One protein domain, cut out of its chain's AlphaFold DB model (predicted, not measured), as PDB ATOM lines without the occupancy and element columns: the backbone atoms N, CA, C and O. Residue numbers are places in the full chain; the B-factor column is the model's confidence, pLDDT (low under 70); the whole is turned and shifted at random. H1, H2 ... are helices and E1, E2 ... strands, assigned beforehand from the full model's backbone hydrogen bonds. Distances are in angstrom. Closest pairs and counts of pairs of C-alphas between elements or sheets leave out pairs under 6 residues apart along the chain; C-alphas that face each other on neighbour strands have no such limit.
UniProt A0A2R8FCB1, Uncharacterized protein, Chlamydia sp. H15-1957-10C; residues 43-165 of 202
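Overview. This is residues 43 to 165 of the 202 residues of an uncharacterized protein of Chlamydia sp. H15-1957-10C (UniProt A0A2R8FCB1). A strongly twisted sheet of four strands lies between the long helix H2 on one face and H1 and H4 on the other; these helices cover mainly the E2 and E1 side, while the hairpin E3 and E4 completes the sheet. Residues 115 to 120 stick out. The printed part has 123 residues, with four named helices and four named strands in the order H1 E1 H2 H3 E2 H4 E3 E4. The sheet E2 E1 E3 E4 and the class are mixed; the whole is compact, radius of gyration of the C-alphas 14.5 A, spans 42 by 29 by 27 A.

Along the chain. H1, residues 49 to 59, begins at C-alpha 49 (-21.189, 41.813, 30.957). E1, residues 63 to 70, is 21.0 A long, and H2, 79 to 95, 24.4 A. H3 is 98 to 101, E2 102 to 107, H4 123 to 134. E3, 143 to 150, is 22.3 A long; E4, 158 to 164, ends at C-alpha 164 (-7.880, 29.926, 35.200).

Arrangement. E2 and E1 are parallel (N 105 and O 65, 2.8 A); E1 and E3 antiparallel (N 66 and O 147, 2.8 A), like E3 and E4 (N 148 and O 161, 2.8 A). E1, H2 H3, E2 form a strand-helix-strand unit, parallel strands joined through helices, with a right-handed crossover. In three layers, helices on both faces, H2 is at a height over the sheet of 9.7 A and H1, on the opposite face, 8.1 A. H4, on the same face as H1, runs across the strands; H3 only grazes the sheet. H1, H2 and H4 have every O i to N i+4 pair within hydrogen-bond range; H3 is too short for one.

Size, cuts and confidence. The farthest C-alphas, of Ile 97 and Tyr 117, are 45.0 A apart. The printed part has no cut. The link E2 to H4 is long. pLDDT is under 70 at residues 43, 72 to 77 and 112 to 114.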
ATOM      1  N   THR A  43     -30.843  31.679  40.170       60.66
ATOM      2  CA  THR A  43     -29.573  32.316  39.878       60.66
ATOM      3  C   THR A  43     -29.725  33.041  38.553       60.66
ATOM      4  O   THR A  43     -29.892  32.422  37.503       60.66
ATOM      5  N   CYS A  44     -29.699  34.370  38.598       71.06
ATOM      6  CA  CYS A  44     -29.695  35.190  37.398       71.06
ATOM      7  C   CYS A  44     -28.348  35.013  36.682       71.06
ATOM      8  O   CYS A  44     -27.334  35.584  37.092       71.06
ATOM      9  N   ILE A  45     -28.344  34.198  35.627       84.69
ATOM     10  CA  ILE A  45     -27.204  34.017  34.726       84.69
ATOM     11  C   ILE A  45     -27.378  34.970  33.542       84.69
ATOM     12  O   ILE A  45     -28.394  34.939  32.848       84.69
ATOM     13  N   TYR A  46     -26.383  35.822  33.305       89.88
ATOM     14  CA  TYR A  46     -26.382  36.796  32.215       89.88
ATOM     15  C   TYR A  46     -25.399  36.394  31.112       89.88
ATOM     16  O   TYR A  46     -24.323  35.872  31.382       89.88
ATOM     17  N   HIS A  47     -25.721  36.717  29.858       89.44
ATOM     18  CA  HIS A  47     -24.849  36.467  28.696       89.44
ATOM     19  C   HIS A  47     -24.192  37.738  28.141       89.44
ATOM     20  O   HIS A  47     -23.615  37.737  27.055       89.44
ATOM     21  N   SER A  48     -24.286  38.840  28.883       92.94
ATOM     22  CA  SER A  48     -23.602  40.092  28.583       92.94
ATOM     23  C   SER A  48     -23.080  40.706  29.870       92.94
ATOM     24  O   SER A  48     -23.792  40.777  30.877       92.94
ATOM     25  N   TYR A  49     -21.835  41.173  29.819       94.19
ATOM     26  CA  TYR A  49     -21.189  41.813  30.957       94.19
ATOM     27  C   TYR A  49     -21.942  43.067  31.416       94.19
ATOM     28  O   TYR A  49     -22.181  43.244  32.607       94.19
ATOM     29  N   GLU A  50     -22.371  43.909  30.476       93.50
ATOM     30  CA  GLU A  50     -23.084  45.149  30.795       93.50
ATOM     31  C   GLU A  50     -24.419  44.871  31.494       93.50
ATOM     32  O   GLU A  50     -24.769  45.558  32.454       93.50
ATOM     33  N   GLN A  51     -25.133  43.827  31.058       93.62
ATOM     34  CA  GLN A  51     -26.386  43.405  31.682       93.62
ATOM     35  C   GLN A  51     -26.158  42.902  33.108       93.62
ATOM     36  O   GLN A  51     -26.858  43.344  34.018       93.62
ATOM     37  N   GLY A  52     -25.155  42.043  33.317       92.19
ATOM     38  CA  GLY A  52     -24.804  41.549  34.650       92.19
ATOM     39  C   GLY A  52     -24.355  42.667  35.592       92.19
ATOM     40  O   GLY A  52     -24.797  42.732  36.737       92.19
ATOM     41  N   LEU A  53     -23.554  43.614  35.096       94.31
ATOM     42  CA  LEU A  53     -23.110  44.778  35.864       94.31
ATOM     43  C   LEU A  53     -24.277  45.690  36.252       94.31
ATOM     44  O   LEU A  53     -24.364  46.145  37.396       94.31
ATOM     45  N   GLN A  54     -25.188  45.969  35.318       94.19
ATOM     46  CA  GLN A  54     -26.365  46.785  35.598       94.19
ATOM     47  C   GLN A  54     -27.310  46.089  36.584       94.19
ATOM     48  O   GLN A  54     -27.824  46.740  37.492       94.19
ATOM     49  N   ALA A  55     -27.504  44.777  36.445       92.56
ATOM     50  CA  ALA A  55     -28.288  43.992  37.386       92.56
ATOM     51  C   ALA A  55     -27.685  44.029  38.793       92.56
ATOM     52  O   ALA A  55     -28.395  44.367  39.737       92.56
ATOM     53  N   SER A  56     -26.371  43.816  38.935       92.75
ATOM     54  CA  SER A  56     -25.712  43.906  40.245       92.75
ATOM     55  C   SER A  56     -25.889  45.276  40.891       92.75
ATOM     56  O   SER A  56     -26.132  45.357  42.091       92.75
ATOM     57  N   ARG A  57     -25.854  46.364  40.114       93.56
ATOM     58  CA  ARG A  57     -26.141  47.710  40.638       93.56
ATOM     59  C   ARG A  57     -27.580  47.865  41.114       93.56
ATOM     60  O   ARG A  57     -27.803  48.438  42.175       93.56
ATOM     61  N   ASN A  58     -28.539  47.367  40.339       92.94
ATOM     62  CA  ASN A  58     -29.960  47.467  40.667       92.94
ATOM     63  C   ASN A  58     -30.324  46.633  41.902       92.94
ATOM     64  O   ASN A  58     -31.143  47.055  42.714       92.94
ATOM     65  N   GLU A  59     -29.702  45.467  42.045       91.31
ATOM     66  CA  GLU A  59     -29.910  44.536  43.157       91.31
ATOM     67  C   GLU A  59     -29.047  44.873  44.382       91.31
ATOM     68  O   GLU A  59     -29.254  44.321  45.459       91.31
ATOM     69  N   GLY A  60     -28.084  45.788  44.240       90.38
ATOM     70  CA  GLY A  60     -27.148  46.158  45.301       90.38
ATOM     71  C   GLY A  60     -26.079  45.099  45.585       90.38
ATOM     72  O   GLY A  60     -25.475  45.120  46.659       90.38
ATOM     73  N   LYS A  61     -25.829  44.182  44.643       91.75
ATOM     74  CA  LYS A  61     -24.783  43.164  44.766       91.75
ATOM     75  C   LYS A  61     -23.403  43.783  44.514       91.75
ATOM     76  O   LYS A  61     -23.211  44.463  43.505       91.75
ATOM     77  N   PRO A  62     -22.425  43.560  45.408       92.50
ATOM     78  CA  PRO A  62     -21.108  44.182  45.300       92.50
ATOM     79  C   PRO A  62     -20.222  43.590  44.199       92.50
ATOM     80  O   PRO A  62     -19.214  44.209  43.860       92.50
ATOM     81  N   LEU A  63     -20.545  42.406  43.670       93.62
ATOM     82  CA  LEU A  63     -19.677  41.676  42.751       93.62
ATOM     83  C   LEU A  63     -20.395  41.258  41.460       93.62
ATOM     84  O   LEU A  63     -21.618  41.094  41.399       93.62
ATOM     85  N   VAL A  64     -19.592  41.053  40.421       94.19
ATOM     86  CA  VAL A  64     -19.955  40.325  39.205       94.19
ATOM     87  C   VAL A  64     -18.880  39.275  38.973       94.19
ATOM     88  O   VAL A  64     -17.697  39.604  38.931       94.19
ATOM     89  N   ILE A  65     -19.280  38.018  38.830       93.62
ATOM     90  CA  ILE A  65     -18.376  36.921  38.485       93.62
ATOM     91  C   ILE A  65     -18.581  36.624  37.004       93.62
ATOM     92  O   ILE A  65     -19.682  36.278  36.583       93.62
ATOM     93  N   VAL A  66     -17.532  36.804  36.209       94.19
ATOM     94  CA  VAL A  66     -17.549  36.624  34.758       94.19
ATOM     95  C   VAL A  66     -16.756  35.374  34.410       94.19
ATOM     96  O   VAL A  66     -15.544  35.339  34.595       94.19
ATOM     97  N   LEU A  67     -17.431  34.366  33.881       93.00
ATOM     98  CA  LEU A  67     -16.823  33.160  33.340       93.00
ATOM     99  C   LEU A  67     -16.771  33.282  31.816       93.00
ATOM    100  O   LEU A  67     -17.801  33.488  31.175       93.00
ATOM    101  N   PHE A  68     -15.588  33.186  31.219       92.38
ATOM    102  CA  PHE A  68     -15.435  33.324  29.772       92.38
ATOM    103  C   PHE A  68     -14.296  32.477  29.213       92.38
ATOM    104  O   PHE A  68     -13.333  32.154  29.904       92.38
ATOM    105  N   SER A  69     -14.396  32.135  27.930       90.38
ATOM    106  CA  SER A  69     -13.353  31.394  27.220       90.38
ATOM    107  C   SER A  69     -12.406  32.360  26.514       90.38
ATOM    108  O   SER A  69     -12.820  33.119  25.635       90.38
ATOM    109  N   ASN A  70     -11.121  32.306  26.851       89.31
ATOM    110  CA  ASN A  70     -10.061  33.050  26.186       89.31
ATOM    111  C   ASN A  70      -9.223  32.094  25.318       89.31
ATOM    112  O   ASN A  70      -8.306  31.460  25.835       89.31
ATOM    113  N   PRO A  71      -9.533  31.937  24.020       80.00
ATOM    114  CA  PRO A  71      -8.871  30.937  23.187       80.00
ATOM    115  C   PRO A  71      -7.368  31.215  23.074       80.00
ATOM    116  O   PRO A  71      -6.965  32.328  22.726       80.00
ATOM    117  N   GLY A  72      -6.563  30.193  23.363       69.62
ATOM    118  CA  GLY A  72      -5.126  30.178  23.109       69.62
ATOM    119  C   GLY A  72      -4.793  29.648  21.716       69.62
ATOM    120  O   GLY A  72      -5.668  29.149  21.010       69.62
ATOM    121  N   SER A  73      -3.521  29.728  21.322       56.81
ATOM    122  CA  SER A  73      -3.038  29.157  20.048       56.81
ATOM    123  C   SER A  73      -3.244  27.636  19.972       56.81
ATOM    124  O   SER A  73      -3.514  27.103  18.897       56.81
ATOM    125  N   ASP A  74      -3.152  26.958  21.121       54.06
ATOM    126  CA  ASP A  74      -2.947  25.505  21.183       54.06
ATOM    127  C   ASP A  74      -4.086  24.756  21.906       54.06
ATOM    128  O   ASP A  74      -4.004  23.548  22.134       54.06
ATOM    129  N   THR A  75      -5.170  25.445  22.278       56.97
ATOM    130  CA  THR A  75      -6.280  24.852  23.042       56.97
ATOM    131  C   THR A  75      -7.355  24.276  22.117       56.97
ATOM    132  O   THR A  75      -8.229  24.981  21.624       56.97
ATOM    133  N   ASN A  76      -7.312  22.954  21.918       57.41
ATOM    134  CA  ASN A  76      -8.346  22.168  21.230       57.41
ATOM    135  C   ASN A  76      -9.485  21.736  22.173       57.41
ATOM    136  O   ASN A  76     -10.016  20.636  22.036       57.41
ATOM    137  N   THR A  77      -9.849  22.557  23.157       65.06
ATOM    138  CA  THR A  77     -10.968  22.226  24.046       65.06
ATOM    139  C   THR A  77     -12.267  22.320  23.258       65.06
ATOM    140  O   THR A  77     -12.547  23.346  22.626       65.06
ATOM    141  N   SER A  78     -13.065  21.252  23.260       70.19
ATOM    142  CA  SER A  78     -14.334  21.270  22.540       70.19
ATOM    143  C   SER A  78     -15.300  22.257  23.210       70.19
ATOM    144  O   SER A  78     -15.325  22.398  24.433       70.19
ATOM    145  N   CYS A  79     -16.127  22.965  22.428       73.94
ATOM    146  CA  CYS A  79     -17.118  23.874  23.020       73.94
ATOM    147  C   CYS A  79     -18.088  23.121  23.947       73.94
ATOM    148  O   CYS A  79     -18.572  23.701  24.908       73.94
ATOM    149  N   ILE A  80     -18.330  21.830  23.691       72.06
ATOM    150  CA  ILE A  80     -19.189  20.972  24.516       72.06
ATOM    151  C   ILE A  80     -18.592  20.784  25.918       72.06
ATOM    152  O   ILE A  80     -19.307  20.975  26.897       72.06
ATOM    153  N   GLU A  81     -17.296  20.477  26.020       75.38
ATOM    154  CA  GLU A  81     -16.592  20.367  27.309       75.38
ATOM    155  C   GLU A  81     -16.626  21.688  28.085       75.38
ATOM    156  O   GLU A  81     -16.872  21.697  29.289       75.38
ATOM    157  N   LEU A  82     -16.445  22.822  27.397       80.50
ATOM    158  CA  LEU A  82     -16.509  24.140  28.036       80.50
ATOM    159  C   LEU A  82     -17.893  24.446  28.618       80.50
ATOM    160  O   LEU A  82     -17.970  25.040  29.690       80.50
ATOM    161  N   HIS A  83     -18.972  24.051  27.932       80.62
ATOM    162  CA  HIS A  83     -20.338  24.216  28.448       80.62
ATOM    163  C   HIS A  83     -20.590  23.329  29.668       80.62
ATOM    164  O   HIS A  83     -21.123  23.821  30.654       80.62
ATOM    165  N   GLN A  84     -20.136  22.073  29.654       81.62
ATOM    166  CA  GLN A  84     -20.289  21.170  30.803       81.62
ATOM    167  C   GLN A  84     -19.571  21.694  32.048       81.62
ATOM    168  O   GLN A  84     -20.181  21.823  33.106       81.62
ATOM    169  N   VAL A  85     -18.298  22.076  31.909       81.88
ATOM    170  CA  VAL A  85     -17.533  22.650  33.025       81.88
ATOM    171  C   VAL A  85     -18.157  23.968  33.485       81.88
ATOM    172  O   VAL A  85     -18.201  24.254  34.678       81.88
ATOM    173  N   CYS A  86     -18.670  24.778  32.557       84.31
ATOM    174  CA  CYS A  86     -19.389  25.997  32.901       84.31
ATOM    175  C   CYS A  86     -20.630  25.709  33.749       84.31
ATOM    176  O   CYS A  86     -20.808  26.358  34.777       84.31
ATOM    177  N   ASP A  87     -21.459  24.742  33.361       82.94
ATOM    178  CA  ASP A  87     -22.663  24.374  34.107       82.94
ATOM    179  C   ASP A  87     -22.321  23.875  35.519       82.94
ATOM    180  O   ASP A  87     -22.960  24.287  36.486       82.94
ATOM    181  N   GLU A  88     -21.264  23.070  35.667       83.75
ATOM    182  CA  GLU A  88     -20.774  22.615  36.974       83.75
ATOM    183  C   GLU A  88     -20.295  23.779  37.849       83.75
ATOM    184  O   GLU A  88     -20.720  23.925  38.998       83.75
ATOM    185  N   VAL A  89     -19.447  24.652  37.296       82.88
ATOM    186  CA  VAL A  89     -18.937  25.839  37.995       82.88
ATOM    187  C   VAL A  89     -20.095  26.742  38.423       82.88
ATOM    188  O   VAL A  89     -20.137  27.212  39.561       82.88
ATOM    189  N   MET A  90     -21.069  26.949  37.537       82.50
ATOM    190  CA  MET A  90     -22.263  27.739  37.810       82.50
ATOM    191  C   MET A  90     -23.159  27.102  38.871       82.50
ATOM    192  O   MET A  90     -23.655  27.825  39.735       82.50
ATOM    193  N   SER A  91     -23.316  25.776  38.867       83.19
ATOM    194  CA  SER A  91     -24.052  25.045  39.903       83.19
ATOM    195  C   SER A  91     -23.423  25.284  41.275       83.19
ATOM    196  O   SER A  91     -24.102  25.737  42.197       83.19
ATOM    197  N   VAL A  92     -22.103  25.108  41.397       82.44
ATOM    198  CA  VAL A  92     -21.370  25.343  42.653       82.44
ATOM    199  C   VAL A  92     -21.514  26.792  43.122       82.44
ATOM    200  O   VAL A  92     -21.720  27.059  44.306       82.44
ATOM    201  N   PHE A  93     -21.425  27.751  42.203       80.69
ATOM    202  CA  PHE A  93     -21.580  29.163  42.533       80.69
ATOM    203  C   PHE A  93     -23.007  29.542  42.939       80.69
ATOM    204  O   PHE A  93     -23.176  30.384  43.824       80.69
ATOM    205  N   SER A  94     -24.010  28.920  42.322       76.56
ATOM    206  CA  SER A  94     -25.420  29.150  42.633       76.56
ATOM    207  C   SER A  94     -25.806  28.655  44.025       76.56
ATOM    208  O   SER A  94     -26.537  29.339  44.741       76.56
ATOM    209  N   GLU A  95     -25.244  27.522  44.450       79.31
ATOM    210  CA  GLU A  95     -25.464  26.937  45.776       79.31
ATOM    211  C   GLU A  95     -24.602  27.589  46.870       79.31
ATOM    212  O   GLU A  95     -24.834  27.401  48.066       79.31
ATOM    213  N   SER A  96     -23.598  28.374  46.474       78.25
ATOM    214  CA  SER A  96     -22.682  29.060  47.380       78.25
ATOM    215  C   SER A  96     -23.234  30.402  47.871       78.25
ATOM    216  O   SER A  96     -24.116  31.008  47.268       78.25
ATOM    217  N   ILE A  97     -22.607  30.944  48.922       81.56
ATOM    218  CA  ILE A  97     -22.825  32.310  49.437       81.56
ATOM    219  C   ILE A  97     -22.601  33.407  48.383       81.56
ATOM    220  O   ILE A  97     -22.928  34.573  48.603       81.56
ATOM    221  N   PHE A  98     -21.985  33.060  47.252       82.56
ATOM    222  CA  PHE A  98     -21.767  33.982  46.151       82.56
ATOM    223  C   PHE A  98     -23.047  34.369  45.426       82.56
ATOM    224  O   PHE A  98     -23.087  35.467  44.886       82.56
ATOM    225  N   SER A  99     -24.093  33.544  45.454       83.19
ATOM    226  CA  SER A  99     -25.376  33.887  44.833       83.19
ATOM    227  C   SER A  99     -26.023  35.135  45.450       83.19
ATOM    228  O   SER A  99     -26.608  35.951  44.728       83.19
ATOM    229  N   ASP A 100     -25.812  35.358  46.750       86.00
ATOM    230  CA  ASP A 100     -26.265  36.549  47.478       86.00
ATOM    231  C   ASP A 100     -25.388  37.787  47.220       86.00
ATOM    232  O   ASP A 100     -25.842  38.925  47.346       86.00
ATOM    233  N   LEU A 101     -24.112  37.583  46.879       88.12
ATOM    234  CA  LEU A 101     -23.098  38.644  46.809       88.12
ATOM    235  C   LEU A 101     -22.701  39.035  45.383       88.12
ATOM    236  O   LEU A 101     -22.117  40.102  45.183       88.12
ATOM    237  N   ALA A 102     -22.994  38.191  44.401       89.94
ATOM    238  CA  ALA A 102     -22.588  38.367  43.021       89.94
ATOM    239  C   ALA A 102     -23.722  38.032  42.050       89.94
ATOM    240  O   ALA A 102     -24.586  37.200  42.328       89.94
ATOM    241  N   ASN A 103     -23.688  38.677  40.886       92.69
ATOM    242  CA  ASN A 103     -24.351  38.146  39.700       92.69
ATOM    243  C   ASN A 103     -23.336  37.467  38.800       92.69
ATOM    244  O   ASN A 103     -22.157  37.829  38.778       92.69
ATOM    245  N   PHE A 104     -23.820  36.488  38.049       91.62
ATOM    246  CA  PHE A 104     -22.972  35.643  37.232       91.62
ATOM    247  C   PHE A 104     -23.161  35.967  35.762       91.62
ATOM    248  O   PHE A 104     -24.284  36.075  35.269       91.62
ATOM    249  N   VAL A 105     -22.049  36.120  35.058       93.44
ATOM    250  CA  VAL A 105     -22.017  36.367  33.622       93.44
ATOM    251  C   VAL A 105     -21.262  35.225  32.964       93.44
ATOM    252  O   VAL A 105     -20.116  34.965  33.311       93.44
ATOM    253  N   VAL A 106     -21.886  34.575  31.989       92.12
ATOM    254  CA  VAL A 106     -21.311  33.459  31.240       92.12
ATOM    255  C   VAL A 106     -21.133  33.868  29.784       92.12
ATOM    256  O   VAL A 106     -22.104  34.071  29.052       92.12
ATOM    257  N   LEU A 107     -19.874  33.972  29.361       91.81
ATOM    258  CA  LEU A 107     -19.450  34.326  28.009       91.81
ATOM    259  C   LEU A 107     -18.676  33.154  27.382       91.81
ATOM    260  O   LEU A 107     -17.474  33.242  27.110       91.81
ATOM    261  N   ILE A 108     -19.370  32.037  27.171       89.06
ATOM    262  CA  ILE A 108     -18.828  30.844  26.510       89.06
ATOM    263  C   ILE A 108     -19.412  30.748  25.097       89.06
ATOM    264  O   ILE A 108     -20.635  30.739  24.951       89.06
ATOM    265  N   PRO A 109     -18.576  30.699  24.043       85.69
ATOM    266  CA  PRO A 109     -19.060  30.508  22.684       85.69
ATOM    267  C   PRO A 109     -19.840  29.198  22.550       85.69
ATOM    268  O   PRO A 109     -19.475  28.158  23.092       85.69
ATOM    269  N   SER A 110     -20.906  29.238  21.767       77.38
ATOM    270  CA  SER A 110     -21.808  28.113  21.527       77.38
ATOM    271  C   SER A 110     -21.128  26.993  20.735       77.38
ATOM    272  O   SER A 110     -21.573  25.853  20.758       77.38
ATOM    273  N   GLY A 111     -20.098  27.322  19.945       70.69
ATOM    274  CA  GLY A 111     -19.444  26.394  19.011       70.69
ATOM    275  C   GLY A 111     -20.307  25.983  17.812       70.69
ATOM    276  O   GLY A 111     -19.809  25.409  16.846       70.69
ATOM    277  N   ILE A 112     -21.598  26.311  17.840       67.06
ATOM    278  CA  ILE A 112     -22.550  26.057  16.768       67.06
ATOM    279  C   ILE A 112     -22.520  27.257  15.826       67.06
ATOM    280  O   ILE A 112     -23.104  28.299  16.113       67.06
ATOM    281  N   ASN A 113     -21.871  27.103  14.673       65.19
ATOM    282  CA  ASN A 113     -22.105  28.007  13.553       65.19
ATOM    283  C   ASN A 113     -23.376  27.535  12.837       65.19
ATOM    284  O   ASN A 113     -23.335  26.488  12.180       65.19
ATOM    285  N   PRO A 114     -24.513  28.249  12.954       65.50
ATOM    286  CA  PRO A 114     -25.698  27.885  12.194       65.50
ATOM    287  C   PRO A 114     -25.334  27.890  10.705       65.50
ATOM    288  O   PRO A 114     -24.630  28.788  10.242       65.50
ATOM    289  N   LEU A 115     -25.791  26.878   9.958       71.44
ATOM    290  CA  LEU A 115     -25.531  26.706   8.520       71.44
ATOM    291  C   LEU A 115     -26.300  27.746   7.678       71.44
ATOM    292  O   LEU A 115     -27.080  27.413   6.789       71.44
ATOM    293  N   VAL A 116     -26.114  29.024   7.994       75.56
ATOM    294  CA  VAL A 116     -26.705  30.190   7.341       75.56
ATOM    295  C   VAL A 116     -25.601  30.871   6.537       75.56
ATOM    296  O   VAL A 116     -24.471  30.988   7.008       75.56
ATOM    297  N   TYR A 117     -25.908  31.298   5.307       76.06
ATOM    298  CA  TYR A 117     -24.964  32.014   4.448       76.06
ATOM    299  C   TYR A 117     -25.392  33.481   4.272       76.06
ATOM    300  O   TYR A 117     -26.528  33.723   3.853       76.06
ATOM    301  N   PRO A 118     -24.501  34.457   4.531       76.50
ATOM    302  CA  PRO A 118     -23.115  34.289   4.980       76.50
ATOM    303  C   PRO A 118     -23.027  33.766   6.427       76.50
ATOM    304  O   PRO A 118     -23.964  33.985   7.196       76.50
ATOM    305  N   PRO A 119     -21.916  33.099   6.804       75.12
ATOM    306  CA  PRO A 119     -21.716  32.624   8.168       75.12
ATOM    307  C   PRO A 119     -21.869  33.773   9.164       75.12
ATOM    308  O   PRO A 119     -21.182  34.794   9.061       75.12
ATOM    309  N   VAL A 120     -22.774  33.604  10.121       78.88
ATOM    310  CA  VAL A 120     -22.954  34.548  11.223       78.88
ATOM    311  C   VAL A 120     -21.987  34.144  12.329       78.88
ATOM    312  O   VAL A 120     -22.003  32.996  12.766       78.88
ATOM    313  N   GLN A 121     -21.123  35.067  12.751       77.38
ATOM    314  CA  GLN A 121     -20.232  34.831  13.888       77.38
ATOM    315  C   GLN A 121     -21.042  34.768  15.184       77.38
ATOM    316  O   GLN A 121     -22.022  35.497  15.335       77.38
ATOM    317  N   ASP A 122     -20.598  33.933  16.122       82.56
ATOM    318  CA  ASP A 122     -21.217  33.832  17.441       82.56
ATOM    319  C   ASP A 122     -21.221  35.212  18.145       82.56
ATOM    320  O   ASP A 122     -20.153  35.821  18.299       82.56
ATOM    321  N   PRO A 123     -22.392  35.733  18.567       84.62
ATOM    322  CA  PRO A 123     -22.491  37.031  19.233       84.62
ATOM    323  C   PRO A 123     -21.696  37.101  20.545       84.62
ATOM    324  O   PRO A 123     -21.189  38.174  20.885       84.62
ATOM    325  N   ILE A 124     -21.509  35.978  21.246       89.19
ATOM    326  CA  ILE A 124     -20.748  35.907  22.497       89.19
ATOM    327  C   ILE A 124     -19.272  36.241  22.266       89.19
ATOM    328  O   ILE A 124     -18.653  36.896  23.102       89.19
ATOM    329  N   LEU A 125     -18.708  35.919  21.096       87.81
ATOM    330  CA  LEU A 125     -17.345  36.343  20.748       87.81
ATOM    331  C   LEU A 125     -17.216  37.872  20.701       87.81
ATOM    332  O   LEU A 125     -16.152  38.418  20.999       87.81
ATOM    333  N   GLY A 126     -18.287  38.571  20.319       88.38
ATOM    334  CA  GLY A 126     -18.362  40.027  20.384       88.38
ATOM    335  C   GLY A 126     -18.373  40.535  21.824       88.38
ATOM    336  O   GLY A 126     -17.638  41.467  22.142       88.38
ATOM    337  N   GLU A 127     -19.147  39.895  22.698       92.50
ATOM    338  CA  GLU A 127     -19.226  40.245  24.121       92.50
ATOM    339  C   GLU A 127     -17.897  40.004  24.854       92.50
ATOM    340  O   GLU A 127     -17.440  40.887  25.578       92.50
ATOM    341  N   ILE A 128     -17.201  38.891  24.590       91.69
ATOM    342  CA  ILE A 128     -15.859  38.622  25.143       91.69
ATOM    343  C   ILE A 128     -14.875  39.718  24.720       91.69
ATOM    344  O   ILE A 128     -14.116  40.237  25.538       91.69
ATOM    345  N   LYS A 129     -14.887  40.110  23.438       91.69
ATOM    346  CA  LYS A 129     -14.023  41.191  22.939       91.69
ATOM    347  C   LYS A 129     -14.329  42.515  23.628       91.69
ATOM    348  O   LYS A 129     -13.392  43.198  24.025       91.69
ATOM    349  N   LYS A 130     -15.607  42.873  23.780       93.44
ATOM    350  CA  LYS A 130     -16.012  44.090  24.499       93.44
ATOM    351  C   LYS A 130     -15.522  44.062  25.941       93.44
ATOM    352  O   LYS A 130     -14.877  45.014  26.352       93.44
ATOM    353  N   PHE A 131     -15.744  42.960  26.656       94.50
ATOM    354  CA  PHE A 131     -15.283  42.789  28.032       94.50
ATOM    355  C   PHE A 131     -13.767  42.990  28.155       94.50
ATOM    356  O   PHE A 131     -13.312  43.826  28.932       94.50
ATOM    357  N   LYS A 132     -12.969  42.325  27.312       93.00
ATOM    358  CA  LYS A 132     -11.506  42.506  27.302       93.00
ATOM    359  C   LYS A 132     -11.089  43.936  26.935       93.00
ATOM    360  O   LYS A 132     -10.114  44.446  27.472       93.00
ATOM    361  N   LEU A 133     -11.820  44.602  26.038       93.19
ATOM    362  CA  LEU A 133     -11.582  46.007  25.680       93.19
ATOM    363  C   LEU A 133     -11.962  46.986  26.792       93.19
ATOM    364  O   LEU A 133     -11.448  48.102  26.813       93.19
ATOM    365  N   THR A 134     -12.861  46.605  27.691       93.50
ATOM    366  CA  THR A 134     -13.173  47.386  28.887       93.50
ATOM    367  C   THR A 134     -12.021  47.337  29.892       93.50
ATOM    368  O   THR A 134     -11.749  48.334  30.552       93.50
ATOM    369  N   PHE A 135     -11.299  46.216  29.947       92.88
ATOM    370  CA  PHE A 135     -10.191  45.975  30.871       92.88
ATOM    371  C   PHE A 135      -8.869  45.730  30.128       92.88
ATOM    372  O   PHE A 135      -8.239  44.690  30.282       92.88
ATOM    373  N   GLN A 136      -8.445  46.685  29.293       89.56
ATOM    374  CA  GLN A 136      -7.237  46.538  28.452       89.56
ATOM    375  C   GLN A 136      -5.930  46.480  29.243       89.56
ATOM    376  O   GLN A 136      -4.917  46.024  28.719       89.56
ATOM    377  N   GLU A 137      -5.946  46.987  30.473       88.06
ATOM    378  CA  GLU A 137      -4.792  46.977  31.371       88.06
ATOM    379  C   GLU A 137      -4.583  45.597  32.013       88.06
ATOM    380  O   GLU A 137      -3.477  45.287  32.453       88.06
ATOM    381  N   GLU A 138      -5.617  44.748  32.009       89.06
ATOM    382  CA  GLU A 138      -5.579  43.415  32.594       89.06
ATOM    383  C   GLU A 138      -5.124  42.358  31.590       89.06
ATOM    384  O   GLU A 138      -5.458  42.377  30.400       89.06
ATOM    385  N   THR A 139      -4.362  41.388  32.089       89.56
ATOM    386  CA  THR A 139      -3.914  40.244  31.292       89.56
ATOM    387  C   THR A 139      -4.757  39.028  31.639       89.56
ATOM    388  O   THR A 139      -4.773  38.577  32.779       89.56
ATOM    389  N   PHE A 140      -5.437  38.470  30.640       91.19
ATOM    390  CA  PHE A 140      -6.269  37.283  30.817       91.19
ATOM    391  C   PHE A 140      -5.512  36.023  30.373       91.19
ATOM    392  O   PHE A 140      -4.993  36.016  29.250       91.19
ATOM    393  N   PRO A 141      -5.455  34.964  31.203       90.25
ATOM    394  CA  PRO A 141      -4.807  33.710  30.832       90.25
ATOM    395  C   PRO A 141      -5.563  33.016  29.693       90.25
ATOM    396  O   PRO A 141      -6.751  33.260  29.483       90.25
ATOM    397  N   GLU A 142      -4.873  32.184  28.918       89.25
ATOM    398  CA  GLU A 142      -5.493  31.364  27.870       89.25
ATOM    399  C   GLU A 142      -6.277  30.197  28.494       89.25
ATOM    400  O   GLU A 142      -5.834  29.622  29.482       89.25
ATOM    401  N   GLY A 143      -7.422  29.833  27.916       86.94
ATOM    402  CA  GLY A 143      -8.319  28.785  28.415       86.94
ATOM    403  C   GLY A 143      -9.627  29.328  28.998       86.94
ATOM    404  O   GLY A 143     -10.086  30.412  28.635       86.94
ATOM    405  N   LEU A 144     -10.255  28.549  29.881       88.62
ATOM    406  CA  LEU A 144     -11.457  28.952  30.609       88.62
ATOM    407  C   LEU A 144     -11.064  29.832  31.802       88.62
ATOM    408  O   LEU A 144     -10.233  29.439  32.619       88.62
ATOM    409  N   VAL A 145     -11.645  31.025  31.901       90.88
ATOM    410  CA  VAL A 145     -11.231  32.058  32.858       90.88
ATOM    411  C   VAL A 145     -12.416  32.526  33.685       90.88
ATOM    412  O   VAL A 145     -13.462  32.866  33.137       90.88
ATOM    413  N   VAL A 146     -12.218  32.616  34.998       92.50
ATOM    414  CA  VAL A 146     -13.106  33.320  35.927       92.50
ATOM    415  C   VAL A 146     -12.469  34.657  36.280       92.50
ATOM    416  O   VAL A 146     -11.348  34.703  36.783       92.50
ATOM    417  N   ALA A 147     -13.192  35.745  36.046       93.31
ATOM    418  CA  ALA A 147     -12.836  37.080  36.496       93.31
ATOM    419  C   ALA A 147     -13.851  37.568  37.534       93.31
ATOM    420  O   ALA A 147     -15.059  37.555  37.297       93.31
ATOM    421  N   VAL A 148     -13.362  38.022  38.683       93.69
ATOM    422  CA  VAL A 148     -14.174  38.622  39.744       93.69
ATOM    423  C   VAL A 148     -14.066  40.133  39.629       93.69
ATOM    424  O   VAL A 148     -12.983  40.701  39.764       93.69
ATOM    425  N   VAL A 149     -15.198  40.794  39.405       94.94
ATOM    426  CA  VAL A 149     -15.277  42.243  39.228       94.94
ATOM    427  C   VAL A 149     -16.019  42.876  40.398       94.94
ATOM    428  O   VAL A 149     -17.140  42.493  40.730       94.94
ATOM    429  N   CYS A 150     -15.400  43.878  41.015       94.75
ATOM    430  CA  CYS A 150     -16.026  44.759  41.987       94.75
ATOM    431  C   CYS A 150     -16.940  45.757  41.281       94.75
ATOM    432  O   CYS A 150     -16.523  46.471  40.363       94.75
ATOM    433  N   VAL A 151     -18.186  45.845  41.735       94.19
ATOM    434  CA  VAL A 151     -19.165  46.782  41.193       94.19
ATOM    435  C   VAL A 151     -18.887  48.173  41.741       94.19
ATOM    436  O   VAL A 151     -19.048  48.448  42.930       94.19
ATOM    437  N   THR A 152     -18.516  49.087  40.851       91.19
ATOM    438  CA  THR A 152     -18.401  50.509  41.168       91.19
ATOM    439  C   THR A 152     -19.730  51.234  40.910       91.19
ATOM    440  O   THR A 152     -20.483  50.833  40.008       91.19
ATOM    441  N   PRO A 153     -20.028  52.326  41.645       85.56
ATOM    442  CA  PRO A 153     -21.232  53.133  41.419       85.56
ATOM    443  C   PRO A 153     -21.323  53.665  39.984       85.56
ATOM    444  O   PRO A 153     -22.398  53.690  39.394       85.56
ATOM    445  N   GLU A 154     -20.175  54.028  39.410       86.75
ATOM    446  CA  GLU A 154     -20.040  54.512  38.039       86.75
ATOM    447  C   GLU A 154     -18.889  53.789  37.329       86.75
ATOM    448  O   GLU A 154     -17.927  53.355  37.967       86.75
ATOM    449  N   GLY A 155     -18.981  53.659  36.003       89.50
ATOM    450  CA  GLY A 155     -17.932  53.070  35.165       89.50
ATOM    451  C   GLY A 155     -18.094  51.573  34.913       89.50
ATOM    452  O   GLY A 155     -19.200  51.032  34.945       89.50
ATOM    453  N   SER A 156     -16.984  50.908  34.620       88.25
ATOM    454  CA  SER A 156     -16.943  49.502  34.223       88.25
ATOM    455  C   SER A 156     -16.755  48.523  35.371       88.25
ATOM    456  O   SER A 156     -16.736  47.336  35.094       88.25
ATOM    457  N   GLY A 157     -16.620  48.962  36.622       91.50
ATOM    458  CA  GLY A 157     -16.145  48.101  37.707       91.50
ATOM    459  C   GLY A 157     -14.620  47.965  37.722       91.50
ATOM    460  O   GLY A 157     -13.931  48.492  36.848       91.50
ATOM    461  N   GLU A 158     -14.106  47.272  38.733       92.75
ATOM    462  CA  GLU A 158     -12.674  47.023  38.940       92.75
ATOM    463  C   GLU A 158     -12.436  45.516  39.049       92.75
ATOM    464  O   GLU A 158     -13.108  44.846  39.834       92.75
ATOM    465  N   ILE A 159     -11.510  44.968  38.261       92.00
ATOM    466  CA  ILE A 159     -11.147  43.551  38.362       92.00
ATOM    467  C   ILE A 159     -10.380  43.338  39.669       92.00
ATOM    468  O   ILE A 159      -9.370  43.985  39.924       92.00
ATOM    469  N   LEU A 160     -10.884  42.438  40.510       92.00
ATOM    470  CA  LEU A 160     -10.243  42.052  41.766       92.00
ATOM    471  C   LEU A 160      -9.345  40.832  41.588       92.00
ATOM    472  O   LEU A 160      -8.297  40.739  42.222       92.00
ATOM    473  N   GLU A 161      -9.792  39.878  40.774       90.75
ATOM    474  CA  GLU A 161      -9.113  38.604  40.586       90.75
ATOM    475  C   GLU A 161      -9.437  38.020  39.212       90.75
ATOM    476  O   GLU A 161     -10.562  38.138  38.725       90.75
ATOM    477  N   VAL A 162      -8.443  37.379  38.605       92.19
ATOM    478  CA  VAL A 162      -8.569  36.621  37.363       92.19
ATOM    479  C   VAL A 162      -7.866  35.292  37.577       92.19
ATOM    480  O   VAL A 162      -6.669  35.269  37.863       92.19
ATOM    481  N   SER A 163      -8.598  34.197  37.406       90.00
ATOM    482  CA  SER A 163      -8.087  32.847  37.633       90.00
ATOM    483  C   SER A 163      -8.497  31.920  36.497       90.00
ATOM    484  O   SER A 163      -9.576  32.048  35.916       90.00
ATOM    485  N   LEU A 164      -7.613  30.981  36.169       89.44
ATOM    486  CA  LEU A 164      -7.880  29.926  35.200       89.44
ATOM    487  C   LEU A 164      -8.687  28.811  35.869       89.44
ATOM    488  O   LEU A 164      -8.376  28.410  36.989       89.44
ATOM    489  N   VAL A 165      -9.700  28.303  35.174       84.38
ATOM    490  CA  VAL A 165     -10.455  27.125  35.602       84.38
ATOM    491  C   VAL A 165      -9.734  25.887  35.072       84.38
ATOM    492  O   VAL A 165      -9.589  25.763  33.852       84.38
TER     493      VAL A 165